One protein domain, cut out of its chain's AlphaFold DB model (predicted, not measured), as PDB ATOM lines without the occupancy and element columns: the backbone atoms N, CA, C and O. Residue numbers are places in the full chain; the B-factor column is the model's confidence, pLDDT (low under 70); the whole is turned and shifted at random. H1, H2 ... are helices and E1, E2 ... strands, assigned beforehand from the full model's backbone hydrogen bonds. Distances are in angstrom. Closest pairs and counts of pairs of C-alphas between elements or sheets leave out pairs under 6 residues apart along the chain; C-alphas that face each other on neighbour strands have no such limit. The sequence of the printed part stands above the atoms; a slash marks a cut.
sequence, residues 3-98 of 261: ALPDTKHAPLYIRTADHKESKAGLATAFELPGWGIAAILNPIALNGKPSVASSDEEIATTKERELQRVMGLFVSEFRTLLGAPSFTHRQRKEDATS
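Overview. This is residues 3 to 98 of the 261 residues of an uncharacterized protein of Phytophthora parasitica (strain INRA-310) (UniProt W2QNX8). One long helix, H2, makes a straight bar, with the small hairpin of E1 and E2 beside its residues 69 to 81 and the short H1 packed on its residues 59 to 66. H3 sticks out beyond the other end of H2 with residues 88 to 97, and residues 3 to 28 make a long looping stretch with no named element. The printed part has 96 residues, with two strands and three helices in the order E1, E2, H1, H2, H3; the sheet, E1 - E2, is antiparallel, and the class is mostly helix. The whole is loose, with a radius of gyration of the C-alphas of 16.3 A and spans of 47 by 33 by 31 A.

Arrangement. Residues 14 to 15 pair antiparallel with residues 26 to 27. E1, residues 29 to 32, and E2, residues 36 to 40, form an antiparallel hairpin at 153 degrees, with N 30 and O 38 at 3.0 A and N 32 and O 36 at 2.8 A, within hydrogen-bond range. H1, residues 43 to 47, touches H2, residues 56 to 82, at residues 59 to 66 alone; the closest C-alphas are those of Leu 46 and Lys 63, 4.6 A apart. The closest C-alphas of E2 and H2, those of Ala 39 and Val 70, are 6.7 A apart. E1 and H2 are near each other, with 5 pairs of C-alphas within 10 A. H3, residues 87 to 97, touches no helix. In H1, H2 and H3 every O i to N i+4 pair is within hydrogen-bond range.

Along the chain. E1 begins at C-alpha 29 (0.553, 11.331, -17.095). E2 is 13.6 A long. H2 runs 38.6 A from C-alpha 56 (6.569, -14.773, -11.024). H3, 15.5 A long, ends at C-alpha 97 (-2.795, 26.765, 6.715).

Size, cuts and confidence. The farthest C-alphas, Ala 53 and Thr 97, are 48.2 A apart. The printed part has no cut and no long link. Confidence is under 70 at residues 17 to 25, 45 to 56, 88 to 89 and 98.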
ATOM      1  N   ALA A   3      -0.254   5.013 -23.164       84.75
ATOM      2  CA  ALA A   3       0.889   4.870 -24.057       84.75
ATOM      3  C   ALA A   3       1.872   3.855 -23.468       84.75
ATOM      4  O   ALA A   3       2.334   4.022 -22.338       84.75
ATOM      5  N   LEU A   4       2.192   2.817 -24.239       86.56
ATOM      6  CA  LEU A   4       3.194   1.815 -23.889       86.56
ATOM      7  C   LEU A   4       4.430   2.033 -24.784       86.56
ATOM      8  O   LEU A   4       4.386   1.675 -25.961       86.56
ATOM      9  N   PRO A   5       5.502   2.669 -24.279       85.25
ATOM     10  CA  PRO A   5       6.733   2.867 -25.026       85.25
ATOM     11  C   PRO A   5       7.466   1.534 -25.220       85.25
ATOM     12  O   PRO A   5       7.310   0.598 -24.434       85.25
ATOM     13  N   ASP A   6       8.303   1.465 -26.255       84.06
ATOM     14  CA  ASP A   6       9.193   0.322 -26.460       84.06
ATOM     15  C   ASP A   6      10.166   0.175 -25.276       84.06
ATOM     16  O   ASP A   6      10.615   1.156 -24.679       84.06
ATOM     17  N   THR A   7      10.536  -1.066 -24.973       80.00
ATOM     18  CA  THR A   7      11.483  -1.455 -23.918       80.00
ATOM     19  C   THR A   7      12.810  -0.698 -23.986       80.00
ATOM     20  O   THR A   7      13.383  -0.381 -22.947       80.00
ATOM     21  N   LYS A   8      13.271  -0.344 -25.192       84.06
ATOM     22  CA  LYS A   8      14.509   0.419 -25.428       84.06
ATOM     23  C   LYS A   8      14.450   1.861 -24.924       84.06
ATOM     24  O   LYS A   8      15.482   2.432 -24.595       84.06
ATOM     25  N   HIS A   9      13.254   2.444 -24.890       81.31
ATOM     26  CA  HIS A   9      13.012   3.837 -24.507       81.31
ATOM     27  C   HIS A   9      12.357   3.949 -23.121       81.31
ATOM     28  O   HIS A   9      11.917   5.029 -22.727       81.31
ATOM     29  N   ALA A  10      12.270   2.838 -22.386       80.94
ATOM     30  CA  ALA A  10      11.718   2.777 -21.043       80.94
ATOM     31  C   ALA A  10      12.832   2.845 -19.973       80.94
ATOM     32  O   ALA A  10      13.908   2.284 -20.177       80.94
ATOM     33  N   PRO A  11      12.577   3.454 -18.797       81.94
ATOM     34  CA  PRO A  11      11.334   4.115 -18.407       81.94
ATOM     35  C   PRO A  11      11.218   5.530 -18.994       81.94
ATOM     36  O   PRO A  11      12.185   6.291 -19.009       81.94
ATOM     37  N   LEU A  12      10.015   5.886 -19.441       84.94
ATOM     38  CA  LEU A  12       9.713   7.199 -20.002       84.94
ATOM     39  C   LEU A  12       8.969   8.046 -18.963       84.94
ATOM     40  O   LEU A  12       8.001   7.595 -18.349       84.94
ATOM     41  N   TYR A  13       9.419   9.288 -18.794       85.94
ATOM     42  CA  TYR A  13       8.814  10.270 -17.898       85.94
ATOM     43  C   TYR A  13       8.697  11.622 -18.595       85.94
ATOM     44  O   TYR A  13       9.532  11.989 -19.421       85.94
ATOM     45  N   ILE A  14       7.673  12.380 -18.223       86.62
ATOM     46  CA  ILE A  14       7.459  13.750 -18.676       86.62
ATOM     47  C   ILE A  14       8.147  14.671 -17.679       86.62
ATOM     48  O   ILE A  14       7.918  14.584 -16.473       86.62
ATOM     49  N   ARG A  15       9.002  15.562 -18.175       82.06
ATOM     50  CA  ARG A  15       9.665  16.557 -17.335       82.06
ATOM     51  C   ARG A  15       8.770  17.781 -17.189       82.06
ATOM     52  O   ARG A  15       8.475  18.440 -18.185       82.06
ATOM     53  N   THR A  16       8.391  18.113 -15.960       74.19
ATOM     54  CA  THR A  16       7.679  19.361 -15.670       74.19
ATOM     55  C   THR A  16       8.639  20.547 -15.821       74.19
ATOM     56  O   THR A  16       9.791  20.477 -15.391       74.19
ATOM     57  N   ALA A  17       8.185  21.638 -16.447       68.25
ATOM     58  CA  ALA A  17       9.026  22.792 -16.796       68.25
ATOM     59  C   ALA A  17       9.703  23.476 -15.585       68.25
ATOM     60  O   ALA A  17      10.746  24.106 -15.751       68.25
ATOM     61  N   ASP A  18       9.135  23.302 -14.389       63.00
ATOM     62  CA  ASP A  18       9.479  24.048 -13.172       63.00
ATOM     63  C   ASP A  18      10.589  23.398 -12.314       63.00
ATOM     64  O   ASP A  18      11.215  24.039 -11.474       63.00
ATOM     65  N   HIS A  19      10.905  22.119 -12.547       57.59
ATOM     66  CA  HIS A  19      11.910  21.389 -11.766       57.59
ATOM     67  C   HIS A  19      12.914  20.700 -12.688       57.59
ATOM     68  O   HIS A  19      12.740  19.551 -13.091       57.59
ATOM     69  N   LYS A  20      13.993  21.414 -13.027       52.31
ATOM     70  CA  LYS A  20      15.005  20.919 -13.971       52.31
ATOM     71  C   LYS A  20      15.868  19.762 -13.448       52.31
ATOM     72  O   LYS A  20      16.440  19.073 -14.285       52.31
ATOM     73  N   GLU A  21      15.940  19.504 -12.136       54.84
ATOM     74  CA  GLU A  21      16.932  18.546 -11.596       54.84
ATOM     75  C   GLU A  21      16.454  17.616 -10.461       54.84
ATOM     76  O   GLU A  21      17.190  16.714 -10.068       54.84
ATOM     77  N   SER A  22      15.222  17.746  -9.956       50.78
ATOM     78  CA  SER A  22      14.720  16.838  -8.911       50.78
ATOM     79  C   SER A  22      13.898  15.692  -9.502       50.78
ATOM     80  O   SER A  22      12.969  15.922 -10.276       50.78
ATOM     81  N   LYS A  23      14.165  14.451  -9.062       51.84
ATOM     82  CA  LYS A  23      13.340  13.254  -9.345       51.84
ATOM     83  C   LYS A  23      11.860  13.429  -8.951       51.84
ATOM     84  O   LYS A  23      11.028  12.652  -9.401       51.84
ATOM     85  N   ALA A  24      11.536  14.447  -8.149       54.78
ATOM     86  CA  ALA A  24      10.173  14.831  -7.780       54.78
ATOM     87  C   ALA A  24       9.399  15.583  -8.889       54.78
ATOM     88  O   ALA A  24       8.192  15.754  -8.770       54.78
ATOM     89  N   GLY A  25      10.065  16.024  -9.966       60.38
ATOM     90  CA  GLY A  25       9.455  16.734 -11.102       60.38
ATOM     91  C   GLY A  25       9.105  15.849 -12.305       60.38
ATOM     92  O   GLY A  25       8.902  16.369 -13.403       60.38
ATOM     93  N   LEU A  26       9.103  14.524 -12.129       76.31
ATOM     94  CA  LEU A  26       8.824  13.556 -13.190       76.31
ATOM     95  C   LEU A  26       7.344  13.160 -13.162       76.31
ATOM     96  O   LEU A  26       6.892  12.486 -12.239       76.31
ATOM     97  N   ALA A  27       6.596  13.558 -14.188       81.75
ATOM     98  CA  ALA A  27       5.199  13.187 -14.371       81.75
ATOM     99  C   ALA A  27       5.074  11.928 -15.245       81.75
ATOM    100  O   ALA A  27       5.820  11.727 -16.204       81.75
ATOM    101  N   THR A  28       4.107  11.069 -14.928       84.75
ATOM    102  CA  THR A  28       3.801   9.844 -15.696       84.75
ATOM    103  C   THR A  28       2.504   9.950 -16.493       84.75
ATOM    104  O   THR A  28       2.135   9.011 -17.192       84.75
ATOM    105  N   ALA A  29       1.783  11.061 -16.370       87.56
ATOM    106  CA  ALA A  29       0.553  11.331 -17.095       87.56
ATOM    107  C   ALA A  29       0.364  12.839 -17.272       87.56
ATOM    108  O   ALA A  29       0.949  13.630 -16.531       87.56
ATOM    109  N   PHE A  30      -0.448  13.214 -18.253       86.94
ATOM    110  CA  PHE A  30      -0.845  14.591 -18.512       86.94
ATOM    111  C   PHE A  30      -2.278  14.646 -19.039       86.94
ATOM    112  O   PHE A  30      -2.780  13.686 -19.632       86.94
ATOM    113  N   GLU A  31      -2.916  15.787 -18.814       85.50
ATOM    114  CA  GLU A  31      -4.257  16.096 -19.293       85.50
ATOM    115  C   GLU A  31      -4.180  16.809 -20.647       85.50
ATOM    116  O   GLU A  31      -3.337  17.679 -20.878       85.50
ATOM    117  N   LEU A  32      -5.072  16.429 -21.555       85.69
ATOM    118  CA  LEU A  32      -5.300  17.070 -22.840       85.69
ATOM    119  C   LEU A  32      -6.692  17.716 -22.810       85.69
ATOM    120  O   LEU A  32      -7.695  16.992 -22.759       85.69
ATOM    121  N   PRO A  33      -6.789  19.057 -22.876       81.94
ATOM    122  CA  PRO A  33      -8.073  19.749 -22.890       81.94
ATOM    123  C   PRO A  33      -8.983  19.226 -24.010       81.94
ATOM    124  O   PRO A  33      -8.613  19.252 -25.182       81.94
ATOM    125  N   GLY A  34     -10.162  18.717 -23.646       78.75
ATOM    126  CA  GLY A  34     -11.145  18.148 -24.581       78.75
ATOM    127  C   GLY A  34     -10.907  16.691 -25.003       78.75
ATOM    128  O   GLY A  34     -11.796  16.099 -25.607       78.75
ATOM    129  N   TRP A  35      -9.763  16.091 -24.661       81.31
ATOM    130  CA  TRP A  35      -9.409  14.713 -25.044       81.31
ATOM    131  C   TRP A  35      -9.153  13.784 -23.844       81.31
ATOM    132  O   TRP A  35      -9.024  12.570 -24.016       81.31
ATOM    133  N   GLY A  36      -9.114  14.332 -22.626       83.75
ATOM    134  CA  GLY A  36      -8.924  13.584 -21.382       83.75
ATOM    135  C   GLY A  36      -7.449  13.315 -21.082       83.75
ATOM    136  O   GLY A  36      -6.580  14.096 -21.450       83.75
ATOM    137  N   ILE A  37      -7.147  12.205 -20.405       88.12
ATOM    138  CA  ILE A  37      -5.784  11.908 -19.933       88.12
ATOM    139  C   ILE A  37      -5.007  10.989 -20.868       88.12
ATOM    140  O   ILE A  37      -5.531   9.987 -21.365       88.12
ATOM    141  N   ALA A  38      -3.712  11.265 -21.006       88.94
ATOM    142  CA  ALA A  38      -2.714  10.335 -21.511       88.94
ATOM    143  C   ALA A  38      -1.783   9.888 -20.371       88.94
ATOM    144  O   ALA A  38      -1.091  10.703 -19.764       88.94
ATOM    145  N   ALA A  39      -1.757   8.584 -20.085       89.69
ATOM    146  CA  ALA A  39      -0.874   7.976 -19.090       89.69
ATOM    147  C   ALA A  39       0.212   7.133 -19.771       89.69
ATOM    148  O   ALA A  39      -0.076   6.368 -20.691       89.69
ATOM    149  N   ILE A  40       1.454   7.253 -19.305       89.06
ATOM    150  CA  ILE A  40       2.599   6.473 -19.778       89.06
ATOM    151  C   ILE A  40       2.754   5.245 -18.878       89.06
ATOM    152  O   ILE A  40       2.927   5.363 -17.661       89.06
ATOM    153  N   LEU A  41       2.691   4.059 -19.482       85.69
ATOM    154  CA  LEU A  41       2.911   2.786 -18.804       85.69
ATOM    155  C   LEU A  41       4.345   2.349 -19.044       85.69
ATOM    156  O   LEU A  41       4.748   2.193 -20.187       85.69
ATOM    157  N   ASN A  42       5.119   2.115 -17.989       84.44
ATOM    158  CA  ASN A  42       6.499   1.678 -18.161       84.44
ATOM    159  C   ASN A  42       6.555   0.144 -18.300       84.44
ATOM    160  O   ASN A  42       6.248  -0.557 -17.336       84.44
ATOM    161  N   PRO A  43       6.988  -0.408 -19.453       75.31
ATOM    162  CA  PRO A  43       6.954  -1.851 -19.717       75.31
ATOM    163  C   PRO A  43       7.851  -2.655 -18.769       75.31
ATOM    164  O   PRO A  43       7.539  -3.797 -18.456       75.31
ATOM    165  N   ILE A  44       8.930  -2.055 -18.255       71.31
ATOM    166  CA  ILE A  44       9.844  -2.688 -17.287       71.31
ATOM    167  C   ILE A  44       9.130  -2.983 -15.957       71.31
ATOM    168  O   ILE A  44       9.481  -3.932 -15.262       71.31
ATOM    169  N   ALA A  45       8.108  -2.197 -15.614       68.62
ATOM    170  CA  ALA A  45       7.288  -2.412 -14.428       68.62
ATOM    171  C   ALA A  45       6.112  -3.384 -14.673       68.62
ATOM    172  O   ALA A  45       5.494  -3.838 -13.718       68.62
ATOM    173  N   LEU A  46       5.825  -3.722 -15.938       67.44
ATOM    174  CA  LEU A  46       4.782  -4.679 -16.335       67.44
ATOM    175  C   LEU A  46       5.335  -6.079 -16.636       67.44
ATOM    176  O   LEU A  46       4.661  -7.068 -16.362       67.44
ATOM    177  N   ASN A  47       6.539  -6.153 -17.210       69.00
ATOM    178  CA  ASN A  47       7.150  -7.383 -17.724       69.00
ATOM    179  C   ASN A  47       8.387  -7.828 -16.918       69.00
ATOM    180  O   ASN A  47       9.022  -8.815 -17.278       69.00
ATOM    181  N   GLY A  48       8.745  -7.103 -15.854       63.12
ATOM    182  CA  GLY A  48       9.958  -7.346 -15.072       63.12
ATOM    183  C   GLY A  48      11.239  -6.863 -15.766       63.12
ATOM    184  O   GLY A  48      11.267  -6.532 -16.955       63.12
ATOM    185  N   LYS A  49      12.339  -6.783 -15.007       63.31
ATOM    186  CA  LYS A  49      13.665  -6.504 -15.581       63.31
ATOM    187  C   LYS A  49      14.193  -7.781 -16.246       63.31
ATOM    188  O   LYS A  49      14.205  -8.815 -15.588       63.31
ATOM    189  N   PRO A  50      14.746  -7.724 -17.468       58.06
ATOM    190  CA  PRO A  50      15.240  -8.912 -18.171       58.06
ATOM    191  C   PRO A  50      16.474  -9.580 -17.527       58.06
ATOM    192  O   PRO A  50      16.936 -10.597 -18.031       58.06
ATOM    193  N   SER A  51      17.044  -9.020 -16.452       57.59
ATOM    194  CA  SER A  51      18.338  -9.438 -15.889       57.59
ATOM    195  C   SER A  51      18.293  -9.972 -14.452       57.59
ATOM    196  O   SER A  51      19.350 -10.203 -13.873       57.59
ATOM    197  N   VAL A  52      17.119 -10.122 -13.835       58.22
ATOM    198  CA  VAL A  52      16.996 -10.673 -12.476       58.22
ATOM    199  C   VAL A  52      15.925 -11.748 -12.515       58.22
ATOM    200  O   VAL A  52      14.849 -11.504 -13.049       58.22
ATOM    201  N   ALA A  53      16.219 -12.927 -11.965       54.00
ATOM    202  CA  ALA A  53      15.228 -13.962 -11.688       54.00
ATOM    203  C   ALA A  53      14.276 -13.467 -10.582       54.00
ATOM    204  O   ALA A  53      14.352 -13.911  -9.441       54.00
ATOM    205  N   SER A  54      13.451 -12.466 -10.893       57.97
ATOM    206  CA  SER A  54      12.320 -12.082 -10.056       57.97
ATOM    207  C   SER A  54      11.313 -13.217 -10.122       57.97
ATOM    208  O   SER A  54      10.988 -13.680 -11.219       57.97
ATOM    209  N   SER A  55      10.850 -13.683  -8.967       65.06
ATOM    210  CA  SER A  55       9.788 -14.683  -8.899       65.06
ATOM    211  C   SER A  55       8.555 -14.193  -9.669       65.06
ATOM    212  O   SER A  55       8.268 -12.992  -9.698       65.06
ATOM    213  N   ASP A  56       7.802 -15.107 -10.285       69.88
ATOM    214  CA  ASP A  56       6.569 -14.773 -11.024       69.88
ATOM    215  C   ASP A  56       5.576 -13.954 -10.169       69.88
ATOM    216  O   ASP A  56       4.804 -13.139 -10.676       69.88
ATOM    217  N   GLU A  57       5.653 -14.110  -8.847       72.50
ATOM    218  CA  GLU A  57       4.877 -13.383  -7.845       72.50
ATOM    219  C   GLU A  57       5.285 -11.895  -7.720       72.50
ATOM    220  O   GLU A  57       4.430 -11.008  -7.631       72.50
ATOM    221  N   GLU A  58       6.577 -11.565  -7.812       71.81
ATOM    222  CA  GLU A  58       7.052 -10.171  -7.851       71.81
ATOM    223  C   GLU A  58       6.619  -9.457  -9.143       71.81
ATOM    224  O   GLU A  58       6.253  -8.276  -9.131       71.81
ATOM    225  N   ILE A  59       6.597 -10.172 -10.268       73.12
ATOM    226  CA  ILE A  59       6.133  -9.627 -11.552       73.12
ATOM    227  C   ILE A  59       4.616  -9.381 -11.514       73.12
ATOM    228  O   ILE A  59       4.139  -8.333 -11.956       73.12
ATOM    229  N   ALA A  60       3.842 -10.299 -10.930       76.75
ATOM    230  CA  ALA A  60       2.398 -10.129 -10.780       76.75
ATOM    231  C   ALA A  60       2.043  -8.921  -9.892       76.75
ATOM    232  O   ALA A  60       1.206  -8.098 -10.269       76.75
ATOM    233  N   THR A  61       2.727  -8.759  -8.754       79.38
ATOM    234  CA  THR A  61       2.476  -7.640  -7.826       79.38
ATOM    235  C   THR A  61       2.909  -6.285  -8.390       79.38
ATOM    236  O   THR A  61       2.248  -5.273  -8.154       79.38
ATOM    237  N   THR A  62       4.001  -6.227  -9.158       79.19
ATOM    238  CA  THR A  62       4.428  -4.989  -9.836       79.19
ATOM    239  C   THR A  62       3.451  -4.584 -10.935       79.19
ATOM    240  O   THR A  62       3.027  -3.427 -10.970       79.19
ATOM    241  N   LYS A  63       2.989  -5.541 -11.747       82.62
ATOM    242  CA  LYS A  63       1.940  -5.317 -12.747       82.62
ATOM    243  C   LYS A  63       0.650  -4.792 -12.122       82.62
ATOM    244  O   LYS A  63       0.055  -3.851 -12.651       82.62
ATOM    245  N   GLU A  64       0.222  -5.372 -11.003       83.31
ATOM    246  CA  GLU A  64      -0.975  -4.922 -10.295       83.31
ATOM    247  C   GLU A  64      -0.826  -3.479  -9.794       83.31
ATOM    248  O   GLU A  64      -1.713  -2.660 -10.027       83.31
ATOM    249  N   ARG A  65       0.322  -3.122  -9.203       83.19
ATOM    250  CA  ARG A  65       0.604  -1.745  -8.756       83.19
ATOM    251  C   ARG A  65       0.606  -0.737  -9.906       83.19
ATOM    252  O   ARG A  65       0.068   0.361  -9.760       83.19
ATOM    253  N   GLU A  66       1.201  -1.086 -11.046       82.56
ATOM    254  CA  GLU A  66       1.197  -0.235 -12.243       82.56
ATOM    255  C   GLU A  66      -0.225  -0.009 -12.765       82.56
ATOM    256  O   GLU A  66      -0.604   1.125 -13.070       82.56
ATOM    257  N   LEU A  67      -1.035  -1.072 -12.824       84.81
ATOM    258  CA  LEU A  67      -2.425  -0.989 -13.262       84.81
ATOM    259  C   LEU A  67      -3.275  -0.171 -12.284       84.81
ATOM    260  O   LEU A  67      -4.003   0.718 -12.721       84.81
ATOM    261  N   GLN A  68      -3.148  -0.416 -10.978       86.62
ATOM    262  CA  GLN A  68      -3.820   0.358  -9.931       86.62
ATOM    263  C   GLN A  68      -3.458   1.841 -10.011       86.62
ATOM    264  O   GLN A  68      -4.332   2.691  -9.861       86.62
ATOM    265  N   ARG A  69      -2.200   2.178 -10.324       85.44
ATOM    266  CA  ARG A  69      -1.792   3.571 -10.527       85.44
ATOM    267  C   ARG A  69      -2.491   4.204 -11.731       85.44
ATOM    268  O   ARG A  69      -3.040   5.293 -11.603       85.44
ATOM    269  N   VAL A  70      -2.475   3.547 -12.894       85.81
ATOM    270  CA  VAL A  70      -3.105   4.082 -14.119       85.81
ATOM    271  C   VAL A  70      -4.618   4.192 -13.955       85.81
ATOM    272  O   VAL A  70      -5.198   5.212 -14.321       85.81
ATOM    273  N   MET A  71      -5.253   3.178 -13.368       86.50
ATOM    274  CA  MET A  71      -6.685   3.202 -13.072       86.50
ATOM    275  C   MET A  71      -7.018   4.260 -12.023       86.50
ATOM    276  O   MET A  71      -8.020   4.947 -12.167       86.50
ATOM    277  N   GLY A  72      -6.153   4.474 -11.030       85.19
ATOM    278  CA  GLY A  72      -6.286   5.562 -10.064       85.19
ATOM    279  C   GLY A  72      -6.282   6.940 -10.727       85.19
ATOM    280  O   GLY A  72      -7.145   7.754 -10.420       85.19
ATOM    281  N   LEU A  73      -5.376   7.176 -11.684       84.38
ATOM    282  CA  LEU A  73      -5.334   8.416 -12.474       84.38
ATOM    283  C   LEU A  73      -6.582   8.589 -13.348       84.38
ATOM    284  O   LEU A  73      -7.135   9.682 -13.454       84.38
ATOM    285  N   PHE A  74      -7.045   7.503 -13.964       85.31
ATOM    286  CA  PHE A  74      -8.277   7.522 -14.745       85.31
ATOM    287  C   PHE A  74      -9.489   7.856 -13.870       85.31
ATOM    288  O   PHE A  74     -10.281   8.720 -14.226       85.31
ATOM    289  N   VAL A  75      -9.616   7.213 -12.706       85.25
ATOM    290  CA  VAL A  75     -10.706   7.466 -11.759       85.25
ATOM    291  C   VAL A  75     -10.631   8.888 -11.220       85.25
ATOM    292  O   VAL A  75     -11.662   9.551 -11.158       85.25
ATOM    293  N   SER A  76      -9.445   9.391 -10.863       81.94
ATOM    294  CA  SER A  76      -9.314  10.768 -10.377       81.94
ATOM    295  C   SER A  76      -9.805  11.777 -11.405       81.94
ATOM    296  O   SER A  76     -10.491  12.722 -11.036       81.94
ATOM    297  N   GLU A  77      -9.533  11.543 -12.685       83.44
ATOM    298  CA  GLU A  77      -9.968  12.449 -13.744       83.44
ATOM    299  C   GLU A  77     -11.421  12.272 -14.144       83.44
ATOM    300  O   GLU A  77     -12.143  13.222 -14.423       83.44
ATOM    301  N   PHE A  78     -11.904  11.039 -14.145       84.88
ATOM    302  CA  PHE A  78     -13.320  10.813 -14.351       84.88
ATOM    303  C   PHE A  78     -14.140  11.573 -13.296       84.88
ATOM    304  O   PHE A  78     -15.151  12.197 -13.609       84.88
ATOM    305  N   ARG A  79     -13.646  11.613 -12.056       84.62
ATOM    306  CA  ARG A  79     -14.240  12.393 -10.967       84.62
ATOM    307  C   ARG A  79     -14.158  13.900 -11.204       84.62
ATOM    308  O   ARG A  79     -15.163  14.573 -10.983       84.62
ATOM    309  N   THR A  80     -13.029  14.433 -11.677       83.12
ATOM    310  CA  THR A  80     -12.917  15.869 -12.005       83.12
ATOM    311  C   THR A  80     -13.880  16.257 -13.131       83.12
ATOM    312  O   THR A  80     -14.564  17.271 -13.011       83.12
ATOM    313  N   LEU A  81     -14.034  15.420 -14.165       85.00
ATOM    314  CA  LEU A  81     -14.991  15.634 -15.261       85.00
ATOM    315  C   LEU A  81     -16.453  15.616 -14.798       85.00
ATOM    316  O   LEU A  81     -17.271  16.392 -15.295       85.00
ATOM    317  N   LEU A  82     -16.785  14.771 -13.821       85.06
ATOM    318  CA  LEU A  82     -18.102  14.782 -13.176       85.06
ATOM    319  C   LEU A  82     -18.335  16.034 -12.311       85.06
ATOM    320  O   LEU A  82     -19.473  16.316 -11.931       85.06
ATOM    321  N   GLY A  83     -17.285  16.811 -12.033       83.31
ATOM    322  CA  GLY A  83     -17.319  17.973 -11.149       83.31
ATOM    323  C   GLY A  83     -17.136  17.618  -9.674       83.31
ATOM    324  O   GLY A  83     -17.386  18.461  -8.813       83.31
ATOM    325  N   ALA A  84     -16.714  16.390  -9.356       84.56
ATOM    326  CA  ALA A  84     -16.416  16.018  -7.982       84.56
ATOM    327  C   ALA A  84     -15.196  16.815  -7.481       84.56
ATOM    328  O   ALA A  84     -14.210  16.978  -8.210       84.56
ATOM    329  N   PRO A  85     -15.234  17.324  -6.239       76.19
ATOM    330  CA  PRO A  85     -14.177  18.175  -5.719       76.19
ATOM    331  C   PRO A  85     -12.845  17.420  -5.637       76.19
ATOM    332  O   PRO A  85     -12.761  16.326  -5.078       76.19
ATOM    333  N   SER A  86     -11.774  18.028  -6.158       73.25
ATOM    334  CA  SER A  86     -10.442  17.435  -6.071       73.25
ATOM    335  C   SER A  86      -9.908  17.527  -4.643       73.25
ATOM    336  O   SER A  86      -9.700  18.596  -4.061       73.25
ATOM    337  N   PHE A  87      -9.668  16.360  -4.063       70.69
ATOM    338  CA  PHE A  87      -9.162  16.236  -2.706       70.69
ATOM    339  C   PHE A  87      -7.748  16.817  -2.549       70.69
ATOM    340  O   PHE A  87      -7.439  17.467  -1.552       70.69
ATOM    341  N   THR A  88      -6.906  16.660  -3.575       69.31
ATOM    342  CA  THR A  88      -5.524  17.167  -3.602       69.31
ATOM    343  C   THR A  88      -5.452  18.675  -3.393       69.31
ATOM    344  O   THR A  88      -4.550  19.169  -2.720       69.31
ATOM    345  N   HIS A  89      -6.416  19.421  -3.929       69.56
ATOM    346  CA  HIS A  89      -6.484  20.863  -3.755       69.56
ATOM    347  C   HIS A  89      -6.891  21.254  -2.328       69.56
ATOM    348  O   HIS A  89      -6.350  22.217  -1.784       69.56
ATOM    349  N   ARG A  90      -7.802  20.499  -1.694       71.56
ATOM    350  CA  ARG A  90      -8.182  20.725  -0.291       71.56
ATOM    351  C   ARG A  90      -7.030  20.395   0.660       71.56
ATOM    352  O   ARG A  90      -6.710  21.238   1.488       71.56
ATOM    353  N   GLN A  91      -6.362  19.256   0.471       74.50
ATOM    354  CA  GLN A  91      -5.187  18.883   1.264       74.50
ATOM    355  C   GLN A  91      -4.088  19.949   1.166       74.50
ATOM    356  O   GLN A  91      -3.594  20.403   2.187       74.50
ATOM    357  N   ARG A  92      -3.770  20.447  -0.040       74.19
ATOM    358  CA  ARG A  92      -2.776  21.526  -0.207       74.19
ATOM    359  C   ARG A  92      -3.159  22.819   0.509       74.19
ATOM    360  O   ARG A  92      -2.281  23.516   1.007       74.19
ATOM    361  N   LYS A  93      -4.448  23.174   0.524       76.38
ATOM    362  CA  LYS A  93      -4.928  24.346   1.268       76.38
ATOM    363  C   LYS A  93      -4.763  24.149   2.770       76.38
ATOM    364  O   LYS A  93      -4.287  25.063   3.430       76.38
ATOM    365  N   GLU A  94      -5.099  22.971   3.286       74.94
ATOM    366  CA  GLU A  94      -4.917  22.653   4.703       74.94
ATOM    367  C   GLU A  94      -3.444  22.585   5.110       74.94
ATOM    368  O   GLU A  94      -3.087  23.117   6.161       74.94
ATOM    369  N   ASP A  95      -2.583  22.026   4.256       75.62
ATOM    370  CA  ASP A  95      -1.129  22.002   4.439       75.62
ATOM    371  C   ASP A  95      -0.538  23.421   4.453       75.62
ATOM    372  O   ASP A  95       0.406  23.689   5.187       75.62
ATOM    373  N   ALA A  96      -1.092  24.345   3.659       77.69
ATOM    374  CA  ALA A  96      -0.669  25.745   3.650       77.69
ATOM    375  C   ALA A  96      -1.126  26.513   4.902       77.69
ATOM    376  O   ALA A  96      -0.459  27.459   5.321       77.69
ATOM    377  N   THR A  97      -2.263  26.134   5.495       74.62
ATOM    378  CA  THR A  97      -2.795  26.765   6.715       74.62
ATOM    379  C   THR A  97      -2.262  26.143   8.003       74.62
ATOM    380  O   THR A  97      -2.214  26.809   9.036       74.62
ATOM    381  N   SER A  98      -1.857  24.874   7.955       68.19
ATOM    382  CA  SER A  98      -1.286  24.155   9.087       68.19
ATOM    383  C   SER A  98       0.206  24.455   9.146       68.19
ATOM    384  O   SER A  98       0.992  23.912   8.374       68.19
TER     385      SER A  98